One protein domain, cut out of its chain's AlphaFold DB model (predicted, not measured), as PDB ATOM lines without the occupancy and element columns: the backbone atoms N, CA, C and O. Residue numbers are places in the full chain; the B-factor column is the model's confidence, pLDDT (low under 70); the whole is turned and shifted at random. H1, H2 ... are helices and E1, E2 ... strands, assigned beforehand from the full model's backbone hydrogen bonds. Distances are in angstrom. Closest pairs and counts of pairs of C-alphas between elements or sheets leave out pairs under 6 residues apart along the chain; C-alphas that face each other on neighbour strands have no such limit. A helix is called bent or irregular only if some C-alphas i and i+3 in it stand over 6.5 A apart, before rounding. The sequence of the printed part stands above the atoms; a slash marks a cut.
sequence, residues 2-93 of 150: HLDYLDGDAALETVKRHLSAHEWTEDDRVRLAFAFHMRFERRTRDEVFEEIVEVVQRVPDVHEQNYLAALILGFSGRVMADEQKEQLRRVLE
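What this domain is: This is residues 2 to 93 of the 150 residues of an uncharacterized protein of Alicyclobacillus acidocaldarius LAA1 (UniProt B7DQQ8). What shape do these atoms make? Five helices form an up-and-down bundle in two layers: H1, H3 and H5 run one way in one layer, and H2 and H4 run the opposite way in the other. The short strand E1 lies at one edge, just before H1 and near the last residue of H2. What is it made of? The printed part has 92 residues with one named strand and five named helices, in the order E1, H1, H2, H3, H4, H5; its class is mostly helix. It is compact, with a radius of gyration of the C-alphas of 12.1 A and spans of 32 by 32 by 19 A.

How they stand to each other: What touches the longest helix? H4, residues 62 to 79, is irregular, with C-alphas 75 and 78 7.8 A apart, and has a kink of 39 degrees near residue 73. It touches H5, residues 82 to 92, in a hairpin, opposite ways at a shallow tilt of 20 degrees; their closest C-alphas, of Asn 66 and Leu 92, are 4.7 A apart. With residues 68 to 76 alone it touches H2, residues 26 to 37, the same way; the closest C-alphas, of Ala 33 and Ile 72, are 5.3 A apart. What touches residues 45 to 57? These are H3, which forms hairpins with H2, closest at the C-alphas of Phe 36 and Phe 49, 6.9 A, through residues 32 to 36 of H2 alone, and with H4, closest at those of Val 56 and Gln 65, 5.5 A, through residues 56 to 57 of H3 and 65 to 69 of H4 alone. H3 touches H5, the same way at a shallow tilt of 9 degrees, with the C-alphas of Val 53 and Leu 88 closest at 7.2 A. How do residues 3 to 21 sit? H1, residues 8 to 21, touches H2 in a hairpin at a shallow tilt of 34 degrees, only just short of steep, with the C-alphas of Val 15 and Asp 28 closest at 5.5 A; H1 is apart from H4 and H5. E1, residues 3 to 7, pairs with no named strand and meets H1 only through their link. Are the helix backbones in range? Every O i to N i+4 pair is within hydrogen-bond range in H1, H3 and H5, against 6 of 8 in H2 and 12 of 14 in H4. H2 is irregular, with C-alphas 33 and 36 7.5 A apart.

Where its parts are: Where do the elements begin and end? E1 begins at C-alpha 3, (164.265, 204.578, 164.179), and H5 ends at C-alpha 92, (144.105, 195.633, 174.983). How long are the longer helices? From first to last C-alpha, H4 measures 25.4 A, H1 19.9 A, H3 18.5 A and H2 18.0 A.

The domain as a whole: How far does it reach? The two C-alphas farthest apart, of Ala 21 and Asp 82, are 33.6 A apart. Is it unbroken and confident? The printed part has no cut, and H2 to H3 is a short link while the others are tight. The mean pLDDT of the printed part is 86.1, with residues 2 to 4 and 93 under 70.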
ATOM      1  N   HIS A   2     161.496 208.061 162.810       55.16
ATOM      2  CA  HIS A   2     162.396 207.213 162.008       55.16
ATOM      3  C   HIS A   2     163.458 206.615 162.956       55.16
ATOM      4  O   HIS A   2     164.296 207.356 163.469       55.16
ATOM      5  N   LEU A   3     163.353 205.318 163.280       66.25
ATOM      6  CA  LEU A   3     164.265 204.578 164.179       66.25
ATOM      7  C   LEU A   3     164.988 203.428 163.454       66.25
ATOM      8  O   LEU A   3     165.530 202.523 164.078       66.25
ATOM      9  N   ASP A   4     165.055 203.490 162.130       68.06
ATOM     10  CA  ASP A   4     165.684 202.515 161.229       68.06
ATOM     11  C   ASP A   4     167.216 202.403 161.359       68.06
ATOM     12  O   ASP A   4     167.838 201.551 160.730       68.06
ATOM     13  N   TYR A   5     167.853 203.244 162.171       72.94
ATOM     14  CA  TYR A   5     169.265 203.091 162.531       72.94
ATOM     15  C   TYR A   5     169.474 202.181 163.752       72.94
ATOM     16  O   TYR A   5     170.598 201.742 163.997       72.94
ATOM     17  N   LEU A   6     168.420 201.912 164.532       74.12
ATOM     18  CA  LEU A   6     168.469 200.999 165.671       74.12
ATOM     19  C   LEU A   6     168.220 199.564 165.204       74.12
ATOM     20  O   LEU A   6     167.333 199.304 164.390       74.12
ATOM     21  N   ASP A   7     169.009 198.637 165.740       86.12
ATOM     22  CA  ASP A   7     168.912 197.210 165.445       86.12
ATOM     23  C   ASP A   7     167.725 196.592 166.201       86.12
ATOM     24  O   ASP A   7     167.800 196.313 167.403       86.12
ATOM     25  N   GLY A   8     166.621 196.398 165.480       90.31
ATOM     26  CA  GLY A   8     165.406 195.782 166.001       90.31
ATOM     27  C   GLY A   8     165.587 194.298 166.293       90.31
ATOM     28  O   GLY A   8     165.010 193.791 167.258       90.31
ATOM     29  N   ASP A   9     166.435 193.608 165.518       92.00
ATOM     30  CA  ASP A   9     166.739 192.201 165.748       92.00
ATOM     31  C   ASP A   9     167.399 192.030 167.130       92.00
ATOM     32  O   ASP A   9     166.936 191.235 167.950       92.00
ATOM     33  N   ALA A  10     168.427 192.827 167.431       89.50
ATOM     34  CA  ALA A  10     169.120 192.807 168.720       89.50
ATOM     35  C   ALA A  10     168.250 193.307 169.889       89.50
ATOM     36  O   ALA A  10     168.379 192.814 171.019       89.50
ATOM     37  N   ALA A  11     167.368 194.280 169.636       90.50
ATOM     38  CA  ALA A  11     166.443 194.798 170.637       90.50
ATOM     39  C   ALA A  11     165.450 193.718 171.092       90.50
ATOM     40  O   ALA A  11     165.352 193.469 172.295       90.50
ATOM     41  N   LEU A  12     164.789 193.025 170.156       94.38
ATOM     42  CA  LEU A  12     163.864 191.938 170.495       94.38
ATOM     43  C   LEU A  12     164.569 190.772 171.193       94.38
ATOM     44  O   LEU A  12     164.036 190.235 172.160       94.38
ATOM     45  N   GLU A  13     165.779 190.394 170.767       95.06
ATOM     46  CA  GLU A  13     166.549 189.353 171.468       95.06
ATOM     47  C   GLU A  13     166.870 189.735 172.917       95.06
ATOM     48  O   GLU A  13     166.791 188.899 173.819       95.06
ATOM     49  N   THR A  14     167.205 191.002 173.159       94.19
ATOM     50  CA  THR A  14     167.468 191.506 174.513       94.19
ATOM     51  C   THR A  14     166.224 191.411 175.385       94.19
ATOM     52  O   THR A  14     166.286 190.810 176.457       94.19
ATOM     53  N   VAL A  15     165.088 191.903 174.884       95.69
ATOM     54  CA  VAL A  15     163.809 191.863 175.601       95.69
ATOM     55  C   VAL A  15     163.399 190.421 175.920       95.69
ATOM     56  O   VAL A  15     163.070 190.096 177.061       95.69
ATOM     57  N   LYS A  16     163.478 189.511 174.940       96.75
ATOM     58  CA  LYS A  16     163.149 188.088 175.130       96.75
ATOM     59  C   LYS A  16     164.037 187.417 176.175       96.75
ATOM     60  O   LYS A  16     163.549 186.596 176.959       96.75
ATOM     61  N   ARG A  17     165.333 187.750 176.194       97.19
ATOM     62  CA  ARG A  17     166.280 187.236 177.190       97.19
ATOM     63  C   ARG A  17     165.904 187.704 178.593       97.19
ATOM     64  O   ARG A  17     165.814 186.860 179.479       97.19
ATOM     65  N   HIS A  18     165.641 188.997 178.780       96.38
ATOM     66  CA  HIS A  18     165.251 189.547 180.081       96.38
ATOM     67  C   HIS A  18     163.925 188.959 180.571       96.38
ATOM     68  O   HIS A  18     163.846 188.500 181.708       96.38
ATOM     69  N   LEU A  19     162.917 188.842 179.697       95.19
ATOM     70  CA  LEU A  19     161.655 188.172 180.032       95.19
ATOM     71  C   LEU A  19     161.871 186.729 180.497       95.19
ATOM     72  O   LEU A  19     161.310 186.308 181.503       95.19
ATOM     73  N   SER A  20     162.718 185.974 179.795       95.56
ATOM     74  CA  SER A  20     163.015 184.581 180.152       95.56
ATOM     75  C   SER A  20     163.780 184.464 181.478       95.56
ATOM     76  O   SER A  20     163.618 183.480 182.199       95.56
ATOM     77  N   ALA A  21     164.590 185.470 181.813       96.31
ATOM     78  CA  ALA A  21     165.326 185.563 183.070       96.31
ATOM     79  C   ALA A  21     164.499 186.149 184.232       96.31
ATOM     80  O   ALA A  21     164.977 186.145 185.360       96.31
ATOM     81  N   HIS A  22     163.257 186.589 183.988       92.75
ATOM     82  CA  HIS A  22     162.438 187.358 184.940       92.75
ATOM     83  C   HIS A  22     163.089 188.691 185.359       92.75
ATOM     84  O   HIS A  22     162.879 189.180 186.466       92.75
ATOM     85  N   GLU A  23     163.858 189.289 184.453       93.81
ATOM     86  CA  GLU A  23     164.580 190.556 184.622       93.81
ATOM     87  C   GLU A  23     163.925 191.674 183.798       93.81
ATOM     88  O   GLU A  23     164.614 192.540 183.271       93.81
ATOM     89  N   TRP A  24     162.599 191.635 183.618       90.31
ATOM     90  CA  TRP A  24     161.873 192.672 182.876       90.31
ATOM     91  C   TRP A  24     162.080 194.048 183.513       90.31
ATOM     92  O   TRP A  24     161.874 194.218 184.716       90.31
ATOM     93  N   THR A  25     162.445 195.029 182.690       83.62
ATOM     94  CA  THR A  25     162.677 196.412 183.116       83.62
ATOM     95  C   THR A  25     161.888 197.417 182.277       83.62
ATOM     96  O   THR A  25     161.359 197.112 181.209       83.62
ATOM     97  N   GLU A  26     161.862 198.669 182.727       73.38
ATOM     98  CA  GLU A  26     161.288 199.791 181.974       73.38
ATOM     99  C   GLU A  26     162.040 200.069 180.664       73.38
ATOM    100  O   GLU A  26     161.429 200.441 179.660       73.38
ATOM    101  N   ASP A  27     163.348 199.808 180.621       75.31
ATOM    102  CA  ASP A  27     164.124 199.872 179.382       75.31
ATOM    103  C   ASP A  27     163.623 198.842 178.360       75.31
ATOM    104  O   ASP A  27     163.591 199.121 177.159       75.31
ATOM    105  N   ASP A  28     163.194 197.660 178.814       85.81
ATOM    106  CA  ASP A  28     162.601 196.636 177.949       85.81
ATOM    107  C   ASP A  28     161.227 197.058 177.436       85.81
ATOM    108  O   ASP A  28     160.931 196.864 176.252       85.81
ATOM    109  N   ARG A  29     160.428 197.726 178.279       82.94
ATOM    110  CA  ARG A  29     159.155 198.338 177.876       82.94
ATOM    111  C   ARG A  29     159.361 199.322 176.726       82.94
ATOM    112  O   ARG A  29     158.686 199.226 175.701       82.94
ATOM    113  N   VAL A  30     160.315 200.242 176.868       77.50
ATOM    114  CA  VAL A  30     160.632 201.239 175.833       77.50
ATOM    115  C   VAL A  30     161.148 200.559 174.564       77.50
ATOM    116  O   VAL A  30     160.676 200.866 173.467       77.50
ATOM    117  N   ARG A  31     162.078 199.600 174.686       85.06
ATOM    118  CA  ARG A  31     162.604 198.837 173.539       85.06
ATOM    119  C   ARG A  31     161.487 198.157 172.757       85.06
ATOM    120  O   ARG A  31     161.467 198.256 171.531       85.06
ATOM    121  N   LEU A  32     160.565 197.497 173.453       89.88
ATOM    122  CA  LEU A  32     159.471 196.760 172.835       89.88
ATOM    123  C   LEU A  32     158.433 197.693 172.197       89.88
ATOM    124  O   LEU A  32     158.033 197.454 171.059       89.88
ATOM    125  N   ALA A  33     158.068 198.792 172.865       83.44
ATOM    126  CA  ALA A  33     157.118 199.778 172.341       83.44
ATOM    127  C   ALA A  33     157.572 200.406 171.009       83.44
ATOM    128  O   ALA A  33     156.744 200.737 170.161       83.44
ATOM    129  N   PHE A  34     158.886 200.544 170.807       80.94
ATOM    130  CA  PHE A  34     159.463 201.096 169.579       80.94
ATOM    131  C   PHE A  34     159.984 200.051 168.597       80.94
ATOM    132  O   PHE A  34     160.391 200.434 167.497       80.94
ATOM    133  N   ALA A  35     159.958 198.760 168.945       88.69
ATOM    134  CA  ALA A  35     160.544 197.699 168.131       88.69
ATOM    135  C   ALA A  35     160.030 197.747 166.686       88.69
ATOM    136  O   ALA A  35     160.831 197.687 165.764       88.69
ATOM    137  N   PHE A  36     158.735 198.001 166.469       86.75
ATOM    138  CA  PHE A  36     158.131 198.060 165.129       86.75
ATOM    139  C   PHE A  36     158.649 199.199 164.223       86.75
ATOM    140  O   PHE A  36     158.425 199.184 163.012       86.75
ATOM    141  N   HIS A  37     159.338 200.194 164.790       81.50
ATOM    142  CA  HIS A  37     159.966 201.296 164.053       81.50
ATOM    143  C   HIS A  37     161.474 201.103 163.827       81.50
ATOM    144  O   HIS A  37     162.092 201.939 163.161       81.50
ATOM    145  N   MET A  38     162.066 200.048 164.392       86.25
ATOM    146  CA  MET A  38     163.483 199.717 164.247       86.25
ATOM    147  C   MET A  38     163.753 198.960 162.945       86.25
ATOM    148  O   MET A  38     162.836 198.510 162.253       86.25
ATOM    149  N   ARG A  39     165.032 198.812 162.593       86.94
ATOM    150  CA  ARG A  39     165.436 198.056 161.408       86.94
ATOM    151  C   ARG A  39     165.556 196.574 161.719       86.94
ATOM    152  O   ARG A  39     166.251 196.193 162.657       86.94
ATOM    153  N   PHE A  40     164.958 195.764 160.853       90.81
ATOM    154  CA  PHE A  40     165.098 194.312 160.840       90.81
ATOM    155  C   PHE A  40     165.692 193.893 159.504       90.81
ATOM    156  O   PHE A  40     165.194 194.281 158.450       90.81
ATOM    157  N   GLU A  41     166.773 193.121 159.548       87.44
ATOM    158  CA  GLU A  41     167.443 192.632 158.336       87.44
ATOM    159  C   GLU A  41     167.054 191.187 158.011       87.44
ATOM    160  O   GLU A  41     167.190 190.741 156.873       87.44
ATOM    161  N   ARG A  42     166.582 190.440 159.016       86.25
ATOM    162  CA  ARG A  42     166.377 188.986 158.926       86.25
ATOM    163  C   ARG A  42     164.930 188.566 158.703       86.25
ATOM    164  O   ARG A  42     164.692 187.405 158.390       86.25
ATOM    165  N   ARG A  43     163.985 189.477 158.928       88.69
ATOM    166  CA  ARG A  43     162.552 189.196 159.053       88.69
ATOM    167  C   ARG A  43     161.744 190.220 158.271       88.69
ATOM    168  O   ARG A  43     162.130 191.385 158.164       88.69
ATOM    169  N   THR A  44     160.618 189.781 157.732       91.44
ATOM    170  CA  THR A  44     159.613 190.660 157.136       91.44
ATOM    171  C   THR A  44     158.889 191.457 158.216       91.44
ATOM    172  O   THR A  44     158.910 191.119 159.399       91.44
ATOM    173  N   ARG A  45     158.213 192.531 157.806       88.81
ATOM    174  CA  ARG A  45     157.463 193.384 158.731       88.81
ATOM    175  C   ARG A  45     156.349 192.634 159.464       88.81
ATOM    176  O   ARG A  45     156.109 192.921 160.632       88.81
ATOM    177  N   ASP A  46     155.702 191.690 158.790       90.94
ATOM    178  CA  ASP A  46     154.615 190.903 159.373       90.94
ATOM    179  C   ASP A  46     155.155 189.870 160.369       90.94
ATOM    180  O   ASP A  46     154.628 189.764 161.468       90.94
ATOM    181  N   GLU A  47     156.269 189.196 160.063       94.12
ATOM    182  CA  GLU A  47     156.937 188.301 161.026       94.12
ATOM    183  C   GLU A  47     157.384 189.051 162.286       94.12
ATOM    184  O   GLU A  47     157.201 188.571 163.402       94.12
ATOM    185  N   VAL A  48     157.935 190.256 162.114       93.44
ATOM    186  CA  VAL A  48     158.300 191.138 163.230       93.44
ATOM    187  C   VAL A  48     157.073 191.527 164.047       93.44
ATOM    188  O   VAL A  48     157.145 191.562 165.274       93.44
ATOM    189  N   PHE A  49     155.960 191.845 163.387       94.38
ATOM    190  CA  PHE A  49     154.721 192.197 164.067       94.38
ATOM    191  C   PHE A  49     154.212 191.048 164.943       94.38
ATOM    192  O   PHE A  49     153.949 191.268 166.125       94.38
ATOM    193  N   GLU A  50     154.114 189.840 164.384       94.94
ATOM    194  CA  GLU A  50     153.659 188.657 165.122       94.94
ATOM    195  C   GLU A  50     154.546 188.396 166.342       94.94
ATOM    196  O   GLU A  50     154.051 188.228 167.454       94.94
ATOM    197  N   GLU A  51     155.864 188.475 166.168       95.56
ATOM    198  CA  GLU A  51     156.801 188.282 167.269       95.56
ATOM    199  C   GLU A  51     156.686 189.368 168.344       95.56
ATOM    200  O   GLU A  51     156.753 189.065 169.533       95.56
ATOM    201  N   ILE A  52     156.475 190.634 167.967       95.44
ATOM    202  CA  ILE A  52     156.218 191.706 168.939       95.44
ATOM    203  C   ILE A  52     154.964 191.385 169.754       95.44
ATOM    204  O   ILE A  52     155.001 191.507 170.978       95.44
ATOM    205  N   VAL A  53     153.877 190.954 169.110       95.00
ATOM    206  CA  VAL A  53     152.640 190.587 169.813       95.00
ATOM    207  C   VAL A  53     152.878 189.412 170.760       95.00
ATOM    208  O   VAL A  53     152.470 189.480 171.920       95.00
ATOM    209  N   GLU A  54     153.579 188.368 170.313       95.38
ATOM    210  CA  GLU A  54     153.943 187.229 171.162       95.38
ATOM    211  C   GLU A  54     154.770 187.665 172.379       95.38
ATOM    212  O   GLU A  54     154.532 187.209 173.498       95.38
ATOM    213  N   VAL A  55     155.740 188.563 172.186       96.50
ATOM    214  CA  VAL A  55     156.571 189.089 173.275       96.50
ATOM    215  C   VAL A  55     155.734 189.909 174.252       96.50
ATOM    216  O   VAL A  55     155.877 189.710 175.458       96.50
ATOM    217  N   VAL A  56     154.830 190.768 173.764       94.75
ATOM    218  CA  VAL A  56     153.898 191.524 174.615       94.75
ATOM    219  C   VAL A  56     153.074 190.565 175.472       94.75
ATOM    220  O   VAL A  56     153.048 190.719 176.685       94.75
ATOM    221  N   GLN A  57     152.483 189.519 174.893       93.06
ATOM    222  CA  GLN A  57     151.655 188.549 175.627       93.06
ATOM    223  C   GLN A  57     152.422 187.731 176.682       93.06
ATOM    224  O   GLN A  57     151.811 187.145 177.578       93.06
ATOM    225  N   ARG A  58     153.755 187.672 176.592       94.50
ATOM    226  CA  ARG A  58     154.620 186.982 177.562       94.50
ATOM    227  C   ARG A  58     155.036 187.855 178.744       94.50
ATOM    228  O   ARG A  58     155.619 187.323 179.690       94.50
ATOM    229  N   VAL A  59     154.767 189.159 178.709       93.19
ATOM    230  CA  VAL A  59     155.026 190.055 179.843       93.19
ATOM    231  C   VAL A  59     154.149 189.622 181.031       93.19
ATOM    232  O   VAL A  59     152.950 189.446 180.841       93.19
ATOM    233  N   PRO A  60     154.688 189.418 182.250       86.00
ATOM    234  CA  PRO A  60     153.924 188.795 183.341       86.00
ATOM    235  C   PRO A  60     152.700 189.586 183.820       86.00
ATOM    236  O   PRO A  60     151.717 188.989 184.256       86.00
ATOM    237  N   ASP A  61     152.772 190.916 183.772       84.56
ATOM    238  CA  ASP A  61     151.719 191.800 184.264       84.56
ATOM    239  C   ASP A  61     150.752 192.198 183.143       84.56
ATOM    240  O   ASP A  61     151.152 192.756 182.125       84.56
ATOM    241  N   VAL A  62     149.460 191.933 183.331       81.00
ATOM    242  CA  VAL A  62     148.440 192.191 182.304       81.00
ATOM    243  C   VAL A  62     148.198 193.688 182.063       81.00
ATOM    244  O   VAL A  62     147.830 194.077 180.956       81.00
ATOM    245  N   HIS A  63     148.412 194.556 183.058       75.19
ATOM    246  CA  HIS A  63     148.302 196.002 182.853       75.19
ATOM    247  C   HIS A  63     149.452 196.509 181.983       75.19
ATOM    248  O   HIS A  63     149.224 197.313 181.082       75.19
ATOM    249  N   GLU A  64     150.650 195.974 182.186       82.00
ATOM    250  CA  GLU A  64     151.835 196.226 181.379       82.00
ATOM    251  C   GLU A  64     151.655 195.738 179.930       82.00
ATOM    252  O   GLU A  64     151.983 196.471 178.997       82.00
ATOM    253  N   GLN A  65     151.060 194.553 179.720       87.62
ATOM    254  CA  GLN A  65     150.703 194.060 178.378       87.62
ATOM    255  C   GLN A  65     149.801 195.053 177.638       87.62
ATOM    256  O   GLN A  65     150.069 195.429 176.494       87.62
ATOM    257  N   ASN A  66     148.745 195.511 178.315       76.69
ATOM    258  CA  ASN A  66     147.807 196.473 177.748       76.69
ATOM    259  C   ASN A  66     148.482 197.821 177.496       76.69
ATOM    260  O   ASN A  66     148.301 198.422 176.441       76.69
ATOM    261  N   TYR A  67     149.310 198.288 178.425       76.81
ATOM    262  CA  TYR A  67     150.036 199.535 178.248       76.81
ATOM    263  C   TYR A  67     150.956 199.486 177.019       76.81
ATOM    264  O   TYR A  67     150.927 200.395 176.189       76.81
ATOM    265  N   LEU A  68     151.697 198.393 176.831       86.06
ATOM    266  CA  LEU A  68     152.528 198.170 175.648       86.06
ATOM    267  C   LEU A  68     151.712 198.141 174.357       86.06
ATOM    268  O   LEU A  68     152.076 198.814 173.392       86.06
ATOM    269  N   ALA A  69     150.594 197.413 174.333       86.38
ATOM    270  CA  ALA A  69     149.729 197.355 173.159       86.38
ATOM    271  C   ALA A  69     149.170 198.742 172.790       86.38
ATOM    272  O   ALA A  69     149.122 199.088 171.607       86.38
ATOM    273  N   ALA A  70     148.831 199.568 173.787       75.31
ATOM    274  CA  ALA A  70     148.372 200.942 173.584       75.31
ATOM    275  C   ALA A  70     149.482 201.833 173.016       75.31
ATOM    276  O   ALA A  70     149.241 202.575 172.065       75.31
ATOM    277  N   LEU A  71     150.700 201.743 173.562       76.12
ATOM    278  CA  LEU A  71     151.858 202.489 173.061       76.12
ATOM    279  C   LEU A  71     152.171 202.116 171.607       76.12
ATOM    280  O   LEU A  71     152.319 202.999 170.762       76.12
ATOM    281  N   ILE A  72     152.203 200.819 171.295       85.31
ATOM    282  CA  ILE A  72     152.471 200.329 169.940       85.31
ATOM    283  C   ILE A  72     151.381 200.817 168.974       85.31
ATOM    284  O   ILE A  72     151.702 201.371 167.922       85.31
ATOM    285  N   LEU A  73     150.096 200.694 169.328       81.00
ATOM    286  CA  LEU A  73     148.996 201.219 168.509       81.00
ATOM    287  C   LEU A  73     149.085 202.737 168.314       81.00
ATOM    288  O   LEU A  73     148.907 203.223 167.195       81.00
ATOM    289  N   GLY A  74     149.391 203.483 169.376       73.19
ATOM    290  CA  GLY A  74     149.518 204.937 169.344       73.19
ATOM    291  C   GLY A  74     150.648 205.419 168.433       73.19
ATOM    292  O   GLY A  74     150.450 206.339 167.637       73.19
ATOM    293  N   PHE A  75     151.819 204.778 168.494       73.38
ATOM    294  CA  PHE A  75     152.992 205.182 167.710       73.38
ATOM    295  C   PHE A  75     152.978 204.636 166.278       73.38
ATOM    296  O   PHE A  75     153.347 205.339 165.331       73.38
ATOM    297  N   SER A  76     152.530 203.392 166.097       77.81
ATOM    298  CA  SER A  76     152.641 202.657 164.834       77.81
ATOM    299  C   SER A  76     151.335 202.527 164.053       77.81
ATOM    300  O   SER A  76     151.380 202.175 162.875       77.81
ATOM    301  N   GLY A  77     150.177 202.848 164.636       77.38
ATOM    302  CA  GLY A  77     148.873 202.551 164.033       77.38
ATOM    303  C   GLY A  77     148.686 203.100 162.614       77.38
ATOM    304  O   GLY A  77     148.079 202.447 161.774       77.38
ATOM    305  N   ARG A  78     149.269 204.261 162.282       78.31
ATOM    306  CA  ARG A  78     149.162 204.851 160.929       78.31
ATOM    307  C   ARG A  78     149.819 204.024 159.819       78.31
ATOM    308  O   ARG A  78     149.465 204.202 158.660       78.31
ATOM    309  N   VAL A  79     150.793 203.184 160.159       78.62
ATOM    310  CA  VAL A  79     151.584 202.390 159.203       78.62
ATOM    311  C   VAL A  79     151.288 200.890 159.297       78.62
ATOM    312  O   VAL A  79     151.975 200.103 158.650       78.62
ATOM    313  N   MET A  80     150.297 200.508 160.105       84.25
ATOM    314  CA  MET A  80     149.845 199.133 160.308       84.25
ATOM    315  C   MET A  80     148.646 198.799 159.418       84.25
ATOM    316  O   MET A  80     147.790 199.657 159.169       84.25
ATOM    317  N   ALA A  81     148.573 197.536 158.998       91.19
ATOM    318  CA  ALA A  81     147.371 196.963 158.401       91.19
ATOM    319  C   ALA A  81     146.226 196.910 159.427       91.19
ATOM    320  O   ALA A  81     146.456 196.958 160.639       91.19
ATOM    321  N   ASP A  82     144.983 196.822 158.961       87.50
ATOM    322  CA  ASP A  82     143.829 196.813 159.863       87.50
ATOM    323  C   ASP A  82     143.787 195.533 160.706       87.50
ATOM    324  O   ASP A  82     143.523 195.597 161.905       87.50
ATOM    325  N   GLU A  83     144.186 194.394 160.139       90.75
ATOM    326  CA  GLU A  83     144.296 193.123 160.859       90.75
ATOM    327  C   GLU A  83     145.300 193.202 162.022       90.75
ATOM    328  O   GLU A  83     145.022 192.706 163.117       90.75
ATOM    329  N   GLN A  84     146.431 193.886 161.813       91.94
ATOM    330  CA  GLN A  84     147.453 194.128 162.839       91.94
ATOM    331  C   GLN A  84     146.903 195.007 163.968       91.94
ATOM    332  O   GLN A  84     147.110 194.726 165.151       91.94
ATOM    333  N   LYS A  85     146.137 196.050 163.625       88.75
ATOM    334  CA  LYS A  85     145.482 196.887 164.638       88.75
ATOM    335  C   LYS A  85     144.514 196.064 165.477       88.75
ATOM    336  O   LYS A  85     144.558 196.168 166.699       88.75
ATOM    337  N   GLU A  86     143.698 195.212 164.853       89.62
ATOM    338  CA  GLU A  86     142.754 194.381 165.605       89.62
ATOM    339  C   GLU A  86     143.424 193.337 166.484       89.62
ATOM    340  O   GLU A  86     142.910 193.012 167.553       89.62
ATOM    341  N   GLN A  87     144.591 192.834 166.096       90.50
ATOM    342  CA  GLN A  87     145.355 191.945 166.960       90.50
ATOM    343  C   GLN A  87     145.838 192.650 168.229       90.50
ATOM    344  O   GLN A  87     145.687 192.094 169.315       90.50
ATOM    345  N   LEU A  88     146.331 193.886 168.121       88.00
ATOM    346  CA  LEU A  88     146.706 194.679 169.294       88.00
ATOM    347  C   LEU A  88     145.491 195.135 170.112       88.00
ATOM    348  O   LEU A  88     145.573 195.156 171.338       88.00
ATOM    349  N   ARG A  89     144.347 195.432 169.478       85.31
ATOM    350  CA  ARG A  89     143.098 195.713 170.210       85.31
ATOM    351  C   ARG A  89     142.633 194.508 171.024       85.31
ATOM    352  O   ARG A  89     142.270 194.680 172.178       85.31
ATOM    353  N   ARG A  90     142.752 193.287 170.495       86.06
ATOM    354  CA  ARG A  90     142.469 192.065 171.270       86.06
ATOM    355  C   ARG A  90     143.386 191.897 172.482       86.06
ATOM    356  O   ARG A  90     142.932 191.389 173.501       86.06
ATOM    357  N   VAL A  91     144.655 192.308 172.381       84.00
ATOM    358  CA  VAL A  91     145.550 192.347 173.550       84.00
ATOM    359  C   VAL A  91     145.016 193.357 174.566       84.00
ATOM    360  O   VAL A  91     144.841 192.989 175.719       84.00
ATOM    361  N   LEU A  92     144.658 194.572 174.128       72.44
ATOM    362  CA  LEU A  92     144.105 195.633 174.983       72.44
ATOM    363  C   LEU A  92     142.796 195.273 175.697       72.44
ATOM    364  O   LEU A  92     142.569 195.691 176.833       72.44
ATOM    365  N   GLU A  93     141.926 194.512 175.036       68.12
ATOM    366  CA  GLU A  93     140.621 194.088 175.555       68.12
ATOM    367  C   GLU A  93     140.719 193.112 176.742       68.12
ATOM    368  O   GLU A  93     139.699 192.768 177.341       68.12
TER     369      GLU A  93